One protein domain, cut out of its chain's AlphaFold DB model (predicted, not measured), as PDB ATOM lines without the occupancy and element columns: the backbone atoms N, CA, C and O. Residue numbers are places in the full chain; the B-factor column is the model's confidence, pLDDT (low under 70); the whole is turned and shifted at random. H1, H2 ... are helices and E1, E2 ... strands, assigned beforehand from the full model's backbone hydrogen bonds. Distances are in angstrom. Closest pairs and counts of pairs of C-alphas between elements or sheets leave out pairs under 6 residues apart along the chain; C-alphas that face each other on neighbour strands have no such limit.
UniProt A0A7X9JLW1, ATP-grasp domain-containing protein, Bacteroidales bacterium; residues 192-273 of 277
ATOM      1  N   THR A 192      71.444 101.837  75.173       87.81
ATOM      2  CA  THR A 192      72.166 100.568  74.997       87.81
ATOM      3  C   THR A 192      73.361 100.487  75.942       87.81
ATOM      4  O   THR A 192      73.513  99.494  76.647       87.81
ATOM      5  N   GLU A 193      74.178 101.540  76.011       86.62
ATOM      6  CA  GLU A 193      75.330 101.624  76.912       86.62
ATOM      7  C   GLU A 193      74.903 101.579  78.384       86.62
ATOM      8  O   GLU A 193      75.422 100.771  79.151       86.62
ATOM      9  N   PHE A 194      73.898 102.371  78.767       87.19
ATOM     10  CA  PHE A 194      73.356 102.399  80.124       87.19
ATOM     11  C   PHE A 194      72.894 101.011  80.588       87.19
ATOM     12  O   PHE A 194      73.216 100.592  81.699       87.19
ATOM     13  N   THR A 195      72.210 100.251  79.724       86.88
ATOM     14  CA  THR A 195      71.709  98.909  80.073       86.88
ATOM     15  C   THR A 195      72.800  97.861  80.318       86.88
ATOM     16  O   THR A 195      72.499  96.781  80.834       86.88
ATOM     17  N   MET A 196      74.064  98.159  80.004       83.06
ATOM     18  CA  MET A 196      75.197  97.267  80.271       83.06
ATOM     19  C   MET A 196      75.699  97.344  81.723       83.06
ATOM     20  O   MET A 196      76.360  96.408  82.181       83.06
ATOM     21  N   PHE A 197      75.360  98.408  82.460       84.38
ATOM     22  CA  PHE A 197      75.794  98.643  83.841       84.38
ATOM     23  C   PHE A 197      74.697  98.247  84.835       84.38
ATOM     24  O   PHE A 197      73.736  98.979  85.076       84.38
ATOM     25  N   LYS A 198      74.810  97.038  85.401       83.88
ATOM     26  CA  LYS A 198      73.745  96.433  86.227       83.88
ATOM     27  C   LYS A 198      73.421  97.240  87.491       83.88
ATOM     28  O   LYS A 198      72.279  97.212  87.939       83.88
ATOM     29  N   ASP A 199      74.422  97.886  88.072       85.56
ATOM     30  CA  ASP A 199      74.328  98.756  89.244       85.56
ATOM     31  C   ASP A 199      73.601 100.063  88.912       85.56
ATOM     32  O   ASP A 199      72.569 100.347  89.514       85.56
ATOM     33  N   MET A 200      74.034 100.777  87.869       87.94
ATOM     34  CA  MET A 200      73.378 102.010  87.421       87.94
ATOM     35  C   MET A 200      71.906 101.783  87.050       87.94
ATOM     36  O   MET A 200      71.041 102.592  87.389       87.94
ATOM     37  N   VAL A 201      71.603 100.669  86.376       90.25
ATOM     38  CA  VAL A 201      70.222 100.283  86.044       90.25
ATOM     39  C   VAL A 201      69.417  99.977  87.310       90.25
ATOM     40  O   VAL A 201      68.258 100.379  87.405       90.25
ATOM     41  N   GLY A 202      70.013  99.283  88.284       89.75
ATOM     42  CA  GLY A 202      69.373  98.974  89.564       89.75
ATOM     43  C   GLY A 202      69.007 100.230  90.355       89.75
ATOM     44  O   GLY A 202      67.866 100.357  90.806       89.75
ATOM     45  N   ASP A 203      69.933 101.180  90.451       90.25
ATOM     46  CA  ASP A 203      69.717 102.458  91.133       90.25
ATOM     47  C   ASP A 203      68.646 103.295  90.431       90.25
ATOM     48  O   ASP A 203      67.726 103.802  91.073       90.25
ATOM     49  N   PHE A 204      68.698 103.381  89.099       93.38
ATOM     50  CA  PHE A 204      67.689 104.088  88.312       93.38
ATOM     51  C   PHE A 204      66.283 103.509  88.514       93.38
ATOM     52  O   PHE A 204      65.329 104.250  88.756       93.38
ATOM     53  N   LEU A 205      66.143 102.181  88.466       95.00
ATOM     54  CA  LEU A 205      64.863 101.515  88.701       95.00
ATOM     55  C   LEU A 205      64.344 101.766  90.124       95.00
ATOM     56  O   LEU A 205      63.151 102.026  90.297       95.00
ATOM     57  N   MET A 206      65.230 101.760  91.126       94.00
ATOM     58  CA  MET A 206      64.884 102.096  92.508       94.00
ATOM     59  C   MET A 206      64.403 103.547  92.637       94.00
ATOM     60  O   MET A 206      63.377 103.797  93.267       94.00
ATOM     61  N   MET A 207      65.093 104.500  91.998       94.50
ATOM     62  CA  MET A 207      64.689 105.912  91.959       94.50
ATOM     63  C   MET A 207      63.309 106.102  91.317       94.50
ATOM     64  O   MET A 207      62.547 106.972  91.737       94.50
ATOM     65  N   CYS A 208      62.961 105.275  90.329       96.88
ATOM     66  CA  CYS A 208      61.631 105.246  89.720       96.88
ATOM     67  C   CYS A 208      60.560 104.541  90.576       96.88
ATOM     68  O   CYS A 208      59.393 104.525  90.187       96.88
ATOM     69  N   GLY A 209      60.924 103.964  91.724       96.50
ATOM     70  CA  GLY A 209      60.005 103.262  92.622       96.50
ATOM     71  C   GLY A 209      59.719 101.809  92.232       96.50
ATOM     72  O   GLY A 209      58.784 101.213  92.769       96.50
ATOM     73  N   PHE A 210      60.499 101.222  91.317       96.94
ATOM     74  CA  PHE A 210      60.394  99.795  91.014       96.94
ATOM     75  C   PHE A 210      61.086  98.958  92.098       96.94
ATOM     76  O   PHE A 210      62.133  99.353  92.614       96.94
ATOM     77  N   PRO A 211      60.543  97.774  92.436       93.75
ATOM     78  CA  PRO A 211      61.209  96.862  93.353       93.75
ATOM     79  C   PRO A 211      62.484  96.315  92.704       93.75
ATOM     80  O   PRO A 211      62.426  95.630  91.680       93.75
ATOM     81  N   THR A 212      63.633  96.587  93.316       91.81
ATOM     82  CA  THR A 212      64.940  96.094  92.872       91.81
ATOM     83  C   THR A 212      65.608  95.250  93.960       91.81
ATOM     84  O   THR A 212      65.445  95.537  95.150       91.81
ATOM     85  N   PRO A 213      66.347  94.182  93.595       89.38
ATOM     86  CA  PRO A 213      67.149  93.441  94.561       89.38
ATOM     87  C   PRO A 213      68.194  94.353  95.205       89.38
ATOM     88  O   PRO A 213      68.905  95.068  94.500       89.38
ATOM     89  N   GLN A 214      68.309  94.301  96.531       87.62
ATOM     90  CA  GLN A 214      69.355  95.024  97.250       87.62
ATOM     91  C   GLN A 214      70.720  94.379  96.981       87.62
ATOM     92  O   GLN A 214      70.850  93.154  96.979       87.62
ATOM     93  N   GLY A 215      71.732  95.208  96.751       88.62
ATOM     94  CA  GLY A 215      73.098  94.776  96.488       88.62
ATOM     95  C   GLY A 215      74.060  95.955  96.565       88.62
ATOM     96  O   GLY A 215      73.635  97.107  96.505       88.62
ATOM     97  N   VAL A 216      75.346  95.656  96.727       89.81
ATOM     98  CA  VAL A 216      76.416  96.650  96.867       89.81
ATOM     99  C   VAL A 216      77.612  96.198  96.034       89.81
ATOM    100  O   VAL A 216      77.940  95.008  96.013       89.81
ATOM    101  N   ASN A 217      78.257  97.139  95.345       90.75
ATOM    102  CA  ASN A 217      79.516  96.876  94.652       90.75
ATOM    103  C   ASN A 217      80.628  96.667  95.686       90.75
ATOM    104  O   ASN A 217      80.795  97.478  96.593       90.75
ATOM    105  N   CYS A 218      81.365  95.568  95.548       92.06
ATOM    106  CA  CYS A 218      82.442  95.182  96.453       92.06
ATOM    107  C   CYS A 218      83.738  95.033  95.652       92.06
ATOM    108  O   CYS A 218      83.734  94.399  94.597       92.06
ATOM    109  N   PHE A 219      84.833  95.560  96.186       91.69
ATOM    110  CA  PHE A 219      86.154  95.604  95.553       91.69
ATOM    111  C   PHE A 219      87.180  94.715  96.270       91.69
ATOM    112  O   PHE A 219      88.314  94.574  95.819       91.69
ATOM    113  N   SER A 220      86.784  94.070  97.370       93.44
ATOM    114  CA  SER A 220      87.608  93.120  98.118       93.44
ATOM    115  C   SER A 220      86.792  91.923  98.610       93.44
ATOM    116  O   SER A 220      85.570  92.000  98.771       93.44
ATOM    117  N   GLU A 221      87.464  90.802  98.892       94.75
ATOM    118  CA  GLU A 221      86.807  89.636  99.494       94.75
ATOM    119  C   GLU A 221      86.145  89.981 100.837       94.75
ATOM    120  O   GLU A 221      85.066  89.479 101.161       94.75
ATOM    121  N   GLU A 222      86.801  90.831 101.627       95.50
ATOM    122  CA  GLU A 222      86.322  91.303 102.922       95.50
ATOM    123  C   GLU A 222      85.019  92.088 102.781       95.50
ATOM    124  O   GLU A 222      84.091  91.865 103.563       95.50
ATOM    125  N   GLU A 223      84.926  92.961 101.775       96.00
ATOM    126  CA  GLU A 223      83.701  93.701 101.467       96.00
ATOM    127  C   GLU A 223      82.566  92.759 101.079       96.00
ATOM    128  O   GLU A 223      81.490  92.855 101.671       96.00
ATOM    129  N   VAL A 224      82.813  91.785 100.191       95.19
ATOM    130  CA  VAL A 224      81.778  90.809  99.801       95.19
ATOM    131  C   VAL A 224      81.229  90.083 101.023       95.19
ATOM    132  O   VAL A 224      80.016  89.945 101.165       95.19
ATOM    133  N   VAL A 225      82.093  89.626 101.935       95.88
ATOM    134  CA  VAL A 225      81.655  88.921 103.150       95.88
ATOM    135  C   VAL A 225      80.904  89.843 104.107       95.88
ATOM    136  O   VAL A 225      79.913  89.424 104.710       95.88
ATOM    137  N   CYS A 226      81.360  91.084 104.268       96.25
ATOM    138  CA  CYS A 226      80.699  92.068 105.117       96.25
ATOM    139  C   CYS A 226      79.277  92.359 104.619       96.25
ATOM    140  O   CYS A 226      78.322  92.280 105.395       96.25
ATOM    141  N   GLU A 227      79.121  92.617 103.321       95.56
ATOM    142  CA  GLU A 227      77.821  92.894 102.710       95.56
ATOM    143  C   GLU A 227      76.931  91.646 102.661       95.56
ATOM    144  O   GLU A 227      75.737  91.733 102.950       95.56
ATOM    145  N   ALA A 228      77.504  90.458 102.432       94.88
ATOM    146  CA  ALA A 228      76.782  89.187 102.509       94.88
ATOM    147  C   ALA A 228      76.100  88.984 103.871       94.88
ATOM    148  O   ALA A 228      74.944  88.567 103.937       94.88
ATOM    149  N   LYS A 229      76.794  89.317 104.968       94.75
ATOM    150  CA  LYS A 229      76.240  89.222 106.330       94.75
ATOM    151  C   LYS A 229      75.096  90.196 106.572       94.75
ATOM    152  O   LYS A 229      74.172  89.858 107.303       94.75
ATOM    153  N   LYS A 230      75.171  91.397 105.991       95.12
ATOM    154  CA  LYS A 230      74.135  92.428 106.129       95.12
ATOM    155  C   LYS A 230      72.879  92.075 105.338       95.12
ATOM    156  O   LYS A 230      71.782  92.220 105.865       95.12
ATOM    157  N   LEU A 231      73.049  91.608 104.099       93.69
ATOM    158  CA  LEU A 231      71.948  91.187 103.228       93.69
ATOM    159  C   LEU A 231      71.285  89.893 103.724       93.69
ATOM    160  O   LEU A 231      70.074  89.733 103.590       93.69
ATOM    161  N   GLY A 232      72.073  89.001 104.330       95.00
ATOM    162  CA  GLY A 232      71.634  87.675 104.747       95.00
ATOM    163  C   GLY A 232      71.684  86.668 103.598       95.00
ATOM    164  O   GLY A 232      71.421  86.987 102.441       95.00
ATOM    165  N   PHE A 233      72.037  85.425 103.921       94.00
ATOM    166  CA  PHE A 233      72.078  84.332 102.949       94.00
ATOM    167  C   PHE A 233      70.665  83.778 102.666       94.00
ATOM    168  O   PHE A 233      69.839  83.748 103.583       94.00
ATOM    169  N   PRO A 234      70.382  83.275 101.446       95.44
ATOM    170  CA  PRO A 234      71.289  83.137 100.301       95.44
ATOM    171  C   PRO A 234      71.588  84.451  99.571       95.44
ATOM    172  O   PRO A 234      70.706  85.292  99.422       95.44
ATOM    173  N   ILE A 235      72.799  84.564  99.012       95.81
ATOM    174  CA  ILE A 235      73.184  85.692  98.147       95.81
ATOM    175  C   ILE A 235      73.601  85.247  96.738       95.81
ATOM    176  O   ILE A 235      73.787  84.061  96.442       95.81
ATOM    177  N   VAL A 236      73.759  86.236  95.857       94.88
ATOM    178  CA  VAL A 236      74.335  86.095  94.518       94.88
ATOM    179  C   VAL A 236      75.536  87.023  94.420       94.88
ATOM    180  O   VAL A 236      75.425  88.203  94.740       94.88
ATOM    181  N   VAL A 237      76.658  86.506  93.926       93.50
ATOM    182  CA  VAL A 237      77.852  87.296  93.610       93.50
ATOM    183  C   VAL A 237      78.053  87.250  92.095       93.50
ATOM    184  O   VAL A 237      77.935  86.196  91.467       93.50
ATOM    185  N   LYS A 238      78.262  88.418  91.483       90.25
ATOM    186  CA  LYS A 238      78.357  88.587  90.027       90.25
ATOM    187  C   LYS A 238      79.268  89.765  89.677       90.25
ATOM    188  O   LYS A 238      79.281  90.733  90.437       90.25
ATOM    189  N   PRO A 239      79.945  89.750  88.517       87.88
ATOM    190  CA  PRO A 239      80.657  90.922  88.035       87.88
ATOM    191  C   PRO A 239      79.676  92.016  87.580       87.88
ATOM    192  O   PRO A 239      78.604  91.727  87.015       87.88
ATOM    193  N   VAL A 240      80.063  93.275  87.814       80.94
ATOM    194  CA  VAL A 240      79.312  94.473  87.400       80.94
ATOM    195  C   VAL A 240      79.203  94.493  85.873       80.94
ATOM    196  O   VAL A 240      78.108  94.313  85.324       80.94
ATOM    197  N   ALA A 241      80.349  94.557  85.192       73.56
ATOM    198  CA  ALA A 241      80.463  94.400  83.748       73.56
ATOM    199  C   ALA A 241      80.564  92.912  83.377       73.56
ATOM    200  O   ALA A 241      81.380  92.170  83.911       73.56
ATOM    201  N   GLY A 242      79.707  92.447  82.470       66.56
ATOM    202  CA  GLY A 242      79.745  91.064  81.996       66.56
ATOM    203  C   GLY A 242      78.409  90.611  81.428       66.56
ATOM    204  O   GLY A 242      77.347  90.937  81.968       66.56
ATOM    205  N   HIS A 243      78.469  89.845  80.340       66.06
ATOM    206  CA  HIS A 243      77.310  89.358  79.596       66.06
ATOM    207  C   HIS A 243      77.125  87.840  79.742       66.06
ATOM    208  O   HIS A 243      78.060  87.107  80.064       66.06
ATOM    209  N   LYS A 244      75.920  87.343  79.433       65.69
ATOM    210  CA  LYS A 244      75.608  85.900  79.320       65.69
ATOM    211  C   LYS A 244      75.853  85.073  80.596       65.69
ATOM    212  O   LYS A 244      76.129  83.883  80.508       65.69
ATOM    213  N   GLY A 245      75.769  85.693  81.773       69.81
ATOM    214  CA  GLY A 245      75.930  84.997  83.057       69.81
ATOM    215  C   GLY A 245      77.368  84.579  83.394       69.81
ATOM    216  O   GLY A 245      77.572  83.827  84.342       69.81
ATOM    217  N   GLN A 246      78.367  85.061  82.649       76.56
ATOM    218  CA  GLN A 246      79.773  84.798  82.957       76.56
ATOM    219  C   GLN A 246      80.138  85.373  84.332       76.56
ATOM    220  O   GLN A 246      79.796  86.515  84.642       76.56
ATOM    221  N   GLY A 247      80.794  84.562  85.164       81.94
ATOM    222  CA  GLY A 247      81.202  84.951  86.518       81.94
ATOM    223  C   GLY A 247      80.058  85.074  87.531       81.94
ATOM    224  O   GLY A 247      80.279  85.580  88.624       81.94
ATOM    225  N   VAL A 248      78.834  84.640  87.213       89.12
ATOM    226  CA  VAL A 248      77.721  84.667  88.176       89.12
ATOM    227  C   VAL A 248      77.740  83.400  89.028       89.12
ATOM    228  O   VAL A 248      77.678  82.291  88.504       89.12
ATOM    229  N   THR A 249      77.773  83.553  90.350       92.12
ATOM    230  CA  THR A 249      77.563  82.461  91.308       92.12
ATOM    231  C   THR A 249      76.298  82.732  92.114       92.12
ATOM    232  O   THR A 249      76.179  83.751  92.795       92.12
ATOM    233  N   THR A 250      75.332  81.821  92.025       93.62
ATOM    234  CA  THR A 250      74.029  81.924  92.696       93.62
ATOM    235  C   THR A 250      73.912  80.940  93.849       93.62
ATOM    236  O   THR A 250      74.548  79.891  93.818       93.62
ATOM    237  N   GLY A 251      73.018  81.217  94.802       94.06
ATOM    238  CA  GLY A 251      72.712  80.273  95.880       94.06
ATOM    239  C   GLY A 251      73.862  80.112  96.871       94.06
ATOM    240  O   GLY A 251      74.024  79.039  97.437       94.06
ATOM    241  N   ILE A 252      74.663  81.165  97.048       96.31
ATOM    242  CA  ILE A 252      75.759  81.200  98.015       96.31
ATOM    243  C   ILE A 252      75.144  81.222  99.410       96.31
ATOM    244  O   ILE A 252      74.341  82.109  99.708       96.31
ATOM    245  N   MET A 253      75.523  80.262 100.249       96.88
ATOM    246  CA  MET A 253      74.966  80.056 101.592       96.88
ATOM    247  C   MET A 253      75.965  80.357 102.714       96.88
ATOM    248  O   MET A 253      75.591  80.328 103.886       96.88
ATOM    249  N   SER A 254      77.233  80.619 102.382       96.75
ATOM    250  CA  SER A 254      78.293  80.829 103.371       96.75
ATOM    251  C   SER A 254      79.304  81.900 102.964       96.75
ATOM    252  O   SER A 254      79.464  82.246 101.793       96.75
ATOM    253  N   GLU A 255      80.034  82.409 103.959       96.88
ATOM    254  CA  GLU A 255      81.129  83.367 103.761       96.88
ATOM    255  C   GLU A 255      82.251  82.789 102.894       96.88
ATOM    256  O   GLU A 255      82.820  83.487 102.057       96.88
ATOM    257  N   GLU A 256      82.570  81.507 103.081       96.25
ATOM    258  CA  GLU A 256      83.624  80.828 102.328       96.25
ATOM    259  C   GLU A 256      83.266  80.729 100.841       96.25
ATOM    260  O   GLU A 256      84.094  81.029  99.977       96.25
ATOM    261  N   GLU A 257      82.012  80.383 100.539       96.19
ATOM    262  CA  GLU A 257      81.492  80.374  99.172       96.19
ATOM    263  C   GLU A 257      81.490  81.776  98.552       96.19
ATOM    264  O   GLU A 257      81.860  81.923  97.386       96.19
ATOM    265  N   ALA A 258      81.148  82.810  99.328       95.56
ATOM    266  CA  ALA A 258      81.173  84.196  98.867       95.56
ATOM    267  C   ALA A 258      82.592  84.641  98.468       95.56
ATOM    268  O   ALA A 258      82.798  85.148  97.363       95.56
ATOM    269  N   ARG A 259      83.595  84.362  99.315       96.38
ATOM    270  CA  ARG A 259      85.016  84.625  99.016       96.38
ATOM    271  C   ARG A 259      85.494  83.866  97.789       96.38
ATOM    272  O   ARG A 259      86.179  84.415  96.930       96.38
ATOM    273  N   LYS A 260      85.128  82.585  97.700       95.25
ATOM    274  CA  LYS A 260      85.482  81.736  96.564       95.25
ATOM    275  C   LYS A 260      84.917  82.294  95.260       95.25
ATOM    276  O   LYS A 260      85.651  82.351  94.280       95.25
ATOM    277  N   SER A 261      83.655  82.720  95.263       94.00
ATOM    278  CA  SER A 261      83.020  83.335  94.097       94.00
ATOM    279  C   SER A 261      83.733  84.622  93.677       94.00
ATOM    280  O   SER A 261      84.067  84.776  92.503       94.00
ATOM    281  N   PHE A 262      84.065  85.501  94.629       94.19
ATOM    282  CA  PHE A 262      84.821  86.720  94.338       94.19
ATOM    283  C   PHE A 262      86.181  86.419  93.695       94.19
ATOM    284  O   PHE A 262      86.480  86.941  92.623       94.19
ATOM    285  N   ARG A 263      86.974  85.504  94.275       93.56
ATOM    286  CA  ARG A 263      88.261  85.087  93.688       93.56
ATOM    287  C   ARG A 263      88.121  84.530  92.277       93.56
ATOM    288  O   ARG A 263      88.966  84.800  91.431       93.56
ATOM    289  N   GLN A 264      87.069  83.752  92.018       91.44
ATOM    290  CA  GLN A 264      86.800  83.222  90.680       91.44
ATOM    291  C   GLN A 264      86.531  84.345  89.676       91.44
ATOM    292  O   GLN A 264      87.042  84.287  88.562       91.44
ATOM    293  N   ILE A 265      85.768  85.367  90.067       90.81
ATOM    294  CA  ILE A 265      85.502  86.535  89.221       90.81
ATOM    295  C   ILE A 265      86.795  87.300  88.923       90.81
ATOM    296  O   ILE A 265      87.049  87.600  87.759       90.81
ATOM    297  N   VAL A 266      87.619  87.573  89.939       88.19
ATOM    298  CA  VAL A 266      88.901  88.283  89.771       88.19
ATOM    299  C   VAL A 266      89.839  87.504  88.849       88.19
ATOM    300  O   VAL A 266      90.324  88.055  87.868       88.19
ATOM    301  N   SER A 267      90.013  86.201  89.088       88.25
ATOM    302  CA  SER A 267      90.847  85.333  88.245       88.25
ATOM    303  C   SER A 267      90.372  85.313  86.788       88.25
ATOM    304  O   SER A 267      91.186  85.368  85.871       88.25
ATOM    305  N   LEU A 268      89.054  85.264  86.555       85.12
ATOM    306  CA  LEU A 268      88.482  85.314  85.207       85.12
ATOM    307  C   LEU A 268      88.724  86.666  84.521       85.12
ATOM    308  O   LEU A 268      88.921  86.699  83.308       85.12
ATOM    309  N   ALA A 269      88.692  87.771  85.269       82.06
ATOM    310  CA  ALA A 269      88.982  89.101  84.737       82.06
ATOM    311  C   ALA A 269      90.465  89.240  84.347       82.06
ATOM    312  O   ALA A 269      90.765  89.711  83.247       82.06
ATOM    313  N   GLU A 270      91.375  88.750  85.195       82.94
ATOM    314  CA  GLU A 270      92.821  88.721  84.934       82.94
ATOM    315  C   GLU A 270      93.165  87.893  83.686       82.94
ATOM    316  O   GLU A 270      93.904  88.358  82.818       82.94
ATOM    317  N   GLU A 271      92.577  86.700  83.543       82.25
ATOM    318  CA  GLU A 271      92.749  85.844  82.358       82.25
ATOM    319  C   GLU A 271      92.279  86.519  81.059       82.25
ATOM    320  O   GLU A 271      92.815  86.250  79.982       82.25
ATOM    321  N   GLN A 272      91.286  87.406  81.149       76.62
ATOM    322  CA  GLN A 272      90.732  88.141  80.011       76.62
ATOM    323  C   GLN A 272      91.457  89.466  79.732       76.62
ATOM    324  O   GLN A 272      91.114  90.152  78.768       76.62
ATOM    325  N   GLY A 273      92.462  89.829  80.538       71.19
ATOM    326  CA  GLY A 273      93.190  91.091  80.404       71.19
ATOM    327  C   GLY A 273      92.331  92.324  80.695       71.19
ATOM    328  O   GLY A 273      92.644  93.414  80.215       71.19
TER     329      GLY A 273
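This is residues 192 to 273 of the 277 residues of the protein "ATP-grasp domain-containing protein" of Bacteroidales bacterium (UniProt A0A7X9JLW1). Starting from the first residue, you meet a small helix, H1, set off to one side, then a long link that crosses over to the body, where a two-stranded hairpin, E1 and E2, sits with the long helix H3 beside it and the shorter helix H2 near one end. H2 and H3 cross at a steep angle, and the chain between E1 and E2 swings out in a long loop before it comes back. The printed part has 82 residues with three named helices and two named strands, in the order H1, H2, E1, E2, H3; the strands form one antiparallel sheet in the order E1 - E2, and the class is mostly helix. By its radius of gyration of the C-alphas, 13.1 A, the whole is compact, although H1 lies apart from the other named elements; the C-alphas span 35 by 32 by 19 A.

Begin at C-alpha 192, at (72.166, 100.568, 74.997), and read on to C-alpha 198 at (73.745, 96.433, 86.227), where H1 begins. H1 takes residues 198 to 207 and is 14.3 A long from first to last C-alpha. Residues 208 to 220 follow with no named element. Find C-alpha 221 at (86.807, 89.636, 99.494): there H2 begins, and it runs through residues 221 to 231 over 15.4 A. E1 is residues 235 to 237, 6.7 A long, and E2 is residues 249 to 252, 7.1 A long. H3, the longest helix with 17 residues, takes residues 255 to 271 over 24.5 A and ends at C-alpha 271, at (92.749, 85.844, 82.358).

Look first at the sheet. E1 and E2 are a hairpin of antiparallel neighbour strands, with 158 degrees between their directions; the C-alphas of Val 236 and Thr 250 face each other at 4.6 A. Check N 249 and O 237, 2.9 A apart, and N 235 and O 252, 3.0 A apart: both pairs are within hydrogen-bond range. Now go to H3, whose closest C-alphas to E2 are those of Ser 261 and Thr 249, 6.2 A apart. The same Ser 261 makes the closest pair with E1, its C-alpha 6.5 A from that of Val 237. H2 and H3 touch, with 13 pairs of C-alphas within 8 A, the closest being those of Glu 221 and Arg 259 at 5.3 A. Their lines stand at a steep tilt of 47 degrees, and they run opposite ways. Between H2 and E1 the closest C-alphas are those of Ala 228 and Ile 235, 6.6 A apart, while H2 and E2 are apart. H1 is apart from H2, H3, E1 and E2. In H1, H2 and H3 every O i to N i+4 pair is within hydrogen-bond range.

The two C-alphas farthest apart are those of Gly 209, in the stretch after H1, and Glu 271, in H3, at 38.5 A. From the first printed C-alpha, Thr 192, to the last, Gly 273, the distance is 23.7 A. The printed part has no cut. The links from H1 to H2, with 13 residues, and from E1 to E2, with 11 residues, are long; those from H2 to E1 and from E2 to H3 are tight. The C-alphas of residues 208 to 220 lie 6 to 21 A from the mean of the C-alphas. In this predicted model the mean pLDDT of the printed part is 89.6; look at residues 242 to 245, in the link between E1 and E2, to find the four that are under 70.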